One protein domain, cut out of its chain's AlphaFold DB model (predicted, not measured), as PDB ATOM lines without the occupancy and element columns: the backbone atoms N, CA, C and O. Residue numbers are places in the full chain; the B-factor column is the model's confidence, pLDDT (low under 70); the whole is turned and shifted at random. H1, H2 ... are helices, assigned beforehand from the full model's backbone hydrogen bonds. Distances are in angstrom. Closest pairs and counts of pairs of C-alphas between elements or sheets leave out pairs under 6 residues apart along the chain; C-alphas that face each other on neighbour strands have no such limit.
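AT A GLANCE: This is residues 12 to 54 of the 60 residues of the protein "Complex I-ESSS" of Trichuris trichiura (UniProt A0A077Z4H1). One straight helix, H1, stands crosswise at one end, and a long, thin tail runs away from its side, with two short helical turns, H2 and H3, strung along it. After H1 the chain folds back at residues 28 to 32; from residue 35 to 54 the tail sticks out free, and it makes most of the length. The printed part has 43 residues with three named helices, H1, H2 and H3 in that order, and no named strand; the class is all helix. It is extended, with a radius of gyration of the C-alphas of 16.6 A, and the C-alphas span 49 by 24 by 12 A along their three main axes.

IN THESE COORDINATES: Start at C-alpha 12, at (-37.160, 31.311, 22.628), where H1 begins. H1 covers residues 12 to 27, Glu 12 to Lys 27, and runs 23.3 A from first to last C-alpha, ending at C-alpha 27 at (-33.297, 45.020, 4.165). Read on through residues 28 to 39, which hold no named element, to Pro 40. There H2 begins, residues 40 to 44, 6.3 A from first to last C-alpha. After it look for C-alpha 50 at (1.047, 27.720, -4.722), where H3 begins; it covers residues 50 to 53 and is 5.0 A long from first to last C-alpha.

HOW THE PARTS SIT: Begin with H1, the longest helix by residues, and you will find that it touches no helix. H1 and H2 are apart, with no C-alpha of the one within 8 A of the other. H2 and H3 are apart by the same measure, and so are H1 and H3. Look at residues 12 to 17 of H1 and at residues 35 to 54: both stretches stand free, with no C-alpha 8 or more residues away along the chain within 10 A. On the backbone, every O i to N i+4 pair is within hydrogen-bond range in H1 and H2. H3, with 4 residues, is too short for such a pair, and its one O i to N i+3 pair is within range.

THE WHOLE: Go from C-alpha 12 to C-alpha 54 and you cross the largest distance in the domain: the C-alphas of Glu 12 and Gly 54 are 50.6 A apart. The printed part has no cut. The link from H1 to H2, with 12 residues, is long, and the link from H2 to H3, with 5 residues, is tight. In the B-factor column the mean pLDDT of the printed part is 95.0, and no printed residue is under 70; the mean is 98 in H1, 95 in H2 and 88 in H3.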
ATOM      1  N   GLU A  12     -36.383  30.078  22.795       95.93
ATOM      2  CA  GLU A  12     -37.160  31.311  22.628       95.93
ATOM      3  C   GLU A  12     -36.263  32.482  22.224       95.93
ATOM      4  O   GLU A  12     -36.637  33.289  21.368       95.93
ATOM      5  N   TRP A  13     -35.070  32.565  22.816       95.96
ATOM      6  CA  TRP A  13     -34.066  33.543  22.417       95.96
ATOM      7  C   TRP A  13     -33.616  33.319  20.966       95.96
ATOM      8  O   TRP A  13     -33.696  34.249  20.165       95.96
ATOM      9  N   ALA A  14     -33.239  32.092  20.594       97.50
ATOM     10  CA  ALA A  14     -32.751  31.782  19.251       97.50
ATOM     11  C   ALA A  14     -33.788  32.080  18.156       97.50
ATOM     12  O   ALA A  14     -33.433  32.632  17.116       97.50
ATOM     13  N   PHE A  15     -35.070  31.773  18.387       97.14
ATOM     14  CA  PHE A  15     -36.135  32.125  17.442       97.14
ATOM     15  C   PHE A  15     -36.250  33.636  17.253       97.14
ATOM     16  O   PHE A  15     -36.346  34.103  16.121       97.14
ATOM     17  N   ARG A  16     -36.211  34.407  18.344       97.68
ATOM     18  CA  ARG A  16     -36.302  35.869  18.279       97.68
ATOM     19  C   ARG A  16     -35.142  36.474  17.490       97.68
ATOM     20  O   ARG A  16     -35.386  37.287  16.605       97.68
ATOM     21  N   GLU A  17     -33.911  36.049  17.772       98.07
ATOM     22  CA  GLU A  17     -32.724  36.532  17.058       98.07
ATOM     23  C   GLU A  17     -32.754  36.154  15.575       98.07
ATOM     24  O   GLU A  17     -32.406  36.972  14.726       98.07
ATOM     25  N   ALA A  18     -33.236  34.952  15.239       97.98
ATOM     26  CA  ALA A  18     -33.372  34.530  13.850       97.98
ATOM     27  C   ALA A  18     -34.319  35.448  13.056       97.98
ATOM     28  O   ALA A  18     -33.993  35.825  11.934       97.98
ATOM     29  N   PHE A  19     -35.457  35.854  13.634       97.95
ATOM     30  CA  PHE A  19     -36.368  36.800  12.978       97.95
ATOM     31  C   PHE A  19     -35.722  38.171  12.743       97.95
ATOM     32  O   PHE A  19     -35.862  38.728  11.654       97.95
ATOM     33  N   LEU A  20     -34.993  38.697  13.731       98.39
ATOM     34  CA  LEU A  20     -34.305  39.987  13.611       98.39
ATOM     35  C   LEU A  20     -33.196  39.948  12.550       98.39
ATOM     36  O   LEU A  20     -33.073  40.869  11.741       98.39
ATOM     37  N   GLU A  21     -32.403  38.876  12.517       97.99
ATOM     38  CA  GLU A  21     -31.323  38.722  11.542       97.99
ATOM     39  C   GLU A  21     -31.863  38.523  10.120       97.99
ATOM     40  O   GLU A  21     -31.319  39.100   9.177       97.99
ATOM     41  N   LEU A  22     -32.961  37.778   9.949       98.16
ATOM     42  CA  LEU A  22     -33.624  37.643   8.651       98.16
ATOM     43  C   LEU A  22     -34.111  38.998   8.123       98.16
ATOM     44  O   LEU A  22     -33.796  39.343   6.986       98.16
ATOM     45  N   GLU A  23     -34.795  39.797   8.951       98.36
ATOM     46  CA  GLU A  23     -35.256  41.138   8.562       98.36
ATOM     47  C   GLU A  23     -34.074  42.052   8.192       98.36
ATOM     48  O   GLU A  23     -34.107  42.769   7.187       98.36
ATOM     49  N   ARG A  24     -32.994  42.019   8.982       98.36
ATOM     50  CA  ARG A  24     -31.775  42.786   8.707       98.36
ATOM     51  C   ARG A  24     -31.147  42.391   7.367       98.36
ATOM     52  O   ARG A  24     -30.724  43.272   6.613       98.36
ATOM     53  N   ARG A  25     -31.058  41.091   7.066       98.07
ATOM     54  CA  ARG A  25     -30.495  40.588   5.803       98.07
ATOM     55  C   ARG A  25     -31.374  40.936   4.611       98.07
ATOM     56  O   ARG A  25     -30.840  41.392   3.604       98.07
ATOM     57  N   GLU A  26     -32.689  40.816   4.753       98.24
ATOM     58  CA  GLU A  26     -33.651  41.191   3.717       98.24
ATOM     59  C   GLU A  26     -33.544  42.683   3.367       98.24
ATOM     60  O   GLU A  26     -33.380  43.029   2.197       98.24
ATOM     61  N   LYS A  27     -33.504  43.572   4.372       98.48
ATOM     62  CA  LYS A  27     -33.297  45.020   4.165       98.48
ATOM     63  C   LYS A  27     -31.970  45.350   3.479       98.48
ATOM     64  O   LYS A  27     -31.883  46.347   2.767       98.48
ATOM     65  N   ALA A  28     -30.940  44.535   3.698       98.03
ATOM     66  CA  ALA A  28     -29.631  44.693   3.072       98.03
ATOM     67  C   ALA A  28     -29.523  44.023   1.685       98.03
ATOM     68  O   ALA A  28     -28.465  44.109   1.065       98.03
ATOM     69  N   GLY A  29     -30.569  43.338   1.204       97.91
ATOM     70  CA  GLY A  29     -30.528  42.569  -0.044       97.91
ATOM     71  C   GLY A  29     -29.596  41.352   0.008       97.91
ATOM     72  O   GLY A  29     -29.119  40.890  -1.029       97.91
ATOM     73  N   LEU A  30     -29.296  40.848   1.208       96.90
ATOM     74  CA  LEU A  30     -28.427  39.694   1.430       96.90
ATOM     75  C   LEU A  30     -29.234  38.387   1.402       96.90
ATOM     76  O   LEU A  30     -30.418  38.384   1.745       96.90
ATOM     77  N   PRO A  31     -28.602  37.248   1.066       96.86
ATOM     78  CA  PRO A  31     -29.255  35.952   1.189       96.86
ATOM     79  C   PRO A  31     -29.629  35.659   2.657       96.86
ATOM     80  O   PRO A  31     -28.871  36.038   3.562       96.86
ATOM     81  N   PRO A  32     -30.741  34.931   2.904       96.56
ATOM     82  CA  PRO A  32     -31.216  34.613   4.255       96.56
ATOM     83  C   PRO A  32     -30.171  33.910   5.123       96.56
ATOM     84  O   PRO A  32     -30.075  34.161   6.320       96.56
ATOM     85  N   ILE A  33     -29.368  33.041   4.509       96.39
ATOM     86  CA  ILE A  33     -28.277  32.322   5.161       96.39
ATOM     87  C   ILE A  33     -27.041  32.459   4.276       96.39
ATOM     88  O   ILE A  33     -27.080  32.153   3.084       96.39
ATOM     89  N   SER A  34     -25.944  32.939   4.863       95.20
ATOM     90  CA  SER A  34     -24.639  32.926   4.200       95.20
ATOM     91  C   SER A  34     -24.117  31.499   4.128       95.20
ATOM     92  O   SER A  34     -24.177  30.769   5.116       95.20
ATOM     93  N   LYS A  35     -23.549  31.122   2.982       95.35
ATOM     94  CA  LYS A  35     -22.767  29.887   2.873       95.35
ATOM     95  C   LYS A  35     -21.489  29.970   3.714       95.35
ATOM     96  O   LYS A  35     -21.074  28.979   4.309       95.35
ATOM     97  N   ASP A  36     -20.900  31.158   3.769       95.43
ATOM     98  CA  ASP A  36     -19.629  31.394   4.435       95.43
ATOM     99  C   ASP A  36     -19.888  31.887   5.860       95.43
ATOM    100  O   ASP A  36     -20.437  32.974   6.072       95.43
ATOM    101  N   VAL A  37     -19.525  31.053   6.840       93.87
ATOM    102  CA  VAL A  37     -19.567  31.389   8.277       93.87
ATOM    103  C   VAL A  37     -18.381  32.278   8.660       93.87
ATOM    104  O   VAL A  37     -18.492  33.136   9.532       93.87
ATOM    105  N   ILE A  38     -17.244  32.071   7.995       93.87
ATOM    106  CA  ILE A  38     -16.013  32.843   8.157       93.87
ATOM    107  C   ILE A  38     -15.801  33.631   6.870       93.87
ATOM    108  O   ILE A  38     -16.004  33.095   5.786       93.87
ATOM    109  N   ASP A  39     -15.380  34.887   7.002       94.56
ATOM    110  CA  ASP A  39     -14.988  35.720   5.865       94.56
ATOM    111  C   ASP A  39     -13.904  35.007   5.023       94.56
ATOM    112  O   ASP A  39     -12.815  34.742   5.551       94.56
ATOM    113  N   PRO A  40     -14.176  34.692   3.742       95.54
ATOM    114  CA  PRO A  40     -13.233  34.001   2.869       95.54
ATOM    115  C   PRO A  40     -11.873  34.695   2.760       95.54
ATOM    116  O   PRO A  40     -10.859  34.015   2.621       95.54
ATOM    117  N   GLU A  41     -11.814  36.024   2.874       95.47
ATOM    118  CA  GLU A  41     -10.546  36.761   2.809       95.47
ATOM    119  C   GLU A  41      -9.638  36.443   4.003       95.47
ATOM    120  O   GLU A  41      -8.424  36.334   3.847       95.47
ATOM    121  N   LYS A  42     -10.212  36.182   5.186       95.35
ATOM    122  CA  LYS A  42      -9.434  35.730   6.352       95.35
ATOM    123  C   LYS A  42      -8.878  34.326   6.155       95.35
ATOM    124  O   LYS A  42      -7.786  34.037   6.630       95.35
ATOM    125  N   VAL A  43      -9.625  33.462   5.467       94.76
ATOM    126  CA  VAL A  43      -9.169  32.104   5.144       94.76
ATOM    127  C   VAL A  43      -8.032  32.162   4.125       94.76
ATOM    128  O   VAL A  43      -7.017  31.505   4.320       94.76
ATOM    129  N   LYS A  44      -8.138  33.004   3.091       93.52
ATOM    130  CA  LYS A  44      -7.075  33.183   2.087       93.52
ATOM    131  C   LYS A  44      -5.737  33.610   2.687       93.52
ATOM    132  O   LYS A  44      -4.708  33.164   2.206       93.52
ATOM    133  N   MET A  45      -5.742  34.422   3.745       92.79
ATOM    134  CA  MET A  45      -4.509  34.871   4.414       92.79
ATOM    135  C   MET A  45      -3.725  33.749   5.104       92.79
ATOM    136  O   MET A  45      -2.548  33.936   5.397       92.79
ATOM    137  N   VAL A  46      -4.372  32.622   5.412       93.28
ATOM    138  CA  VAL A  46      -3.740  31.469   6.072       93.28
ATOM    139  C   VAL A  46      -3.597  30.263   5.148       93.28
ATOM    140  O   VAL A  46      -3.030  29.252   5.561       93.28
ATOM    141  N   LEU A  47      -4.128  30.342   3.924       92.32
ATOM    142  CA  LEU A  47      -3.899  29.307   2.931       92.32
ATOM    143  C   LEU A  47      -2.442  29.384   2.459       92.32
ATOM    144  O   LEU A  47      -1.943  30.488   2.230       92.32
ATOM    145  N   PRO A  48      -1.769  28.233   2.313       91.56
ATOM    146  CA  PRO A  48      -0.443  28.198   1.722       91.56
ATOM    147  C   PRO A  48      -0.492  28.716   0.284       91.56
ATOM    148  O   PRO A  48      -1.481  28.530  -0.431       91.56
ATOM    149  N   SER A  49       0.581  29.382  -0.118       91.11
ATOM    150  CA  SER A  49       0.789  29.799  -1.504       91.11
ATOM    151  C   SER A  49       0.993  28.592  -2.424       91.11
ATOM    152  O   SER A  49       1.370  27.510  -1.972       91.11
ATOM    153  N   ASP A  50       0.799  28.780  -3.732       87.95
ATOM    154  CA  ASP A  50       1.047  27.720  -4.722       87.95
ATOM    155  C   ASP A  50       2.512  27.233  -4.683       87.95
ATOM    156  O   ASP A  50       2.776  26.046  -4.863       87.95
ATOM    157  N   GLU A  51       3.464  28.125  -4.378       88.34
ATOM    158  CA  GLU A  51       4.884  27.784  -4.192       88.34
ATOM    159  C   GLU A  51       5.123  26.910  -2.950       88.34
ATOM    160  O   GLU A  51       5.950  26.001  -2.987       88.34
ATOM    161  N   GLU A  52       4.400  27.166  -1.856       89.76
ATOM    162  CA  GLU A  52       4.468  26.351  -0.636       89.76
ATOM    163  C   GLU A  52       3.745  25.013  -0.786       89.76
ATOM    164  O   GLU A  52       4.140  24.039  -0.144       89.76
ATOM    165  N   LEU A  53       2.696  24.955  -1.615       86.32
ATOM    166  CA  LEU A  53       2.094  23.684  -1.994       86.32
ATOM    167  C   LEU A  53       3.111  22.843  -2.781       86.32
ATOM    168  O   LEU A  53       3.382  21.701  -2.431       86.32
ATOM    169  N   GLY A  54       3.709  23.397  -3.832       82.74
ATOM    170  CA  GLY A  54       4.504  22.601  -4.764       82.74
ATOM    171  C   GLY A  54       3.665  21.543  -5.498       82.74
ATOM    172  O   GLY A  54       2.433  21.591  -5.523       82.74
TER     173      GLY A  54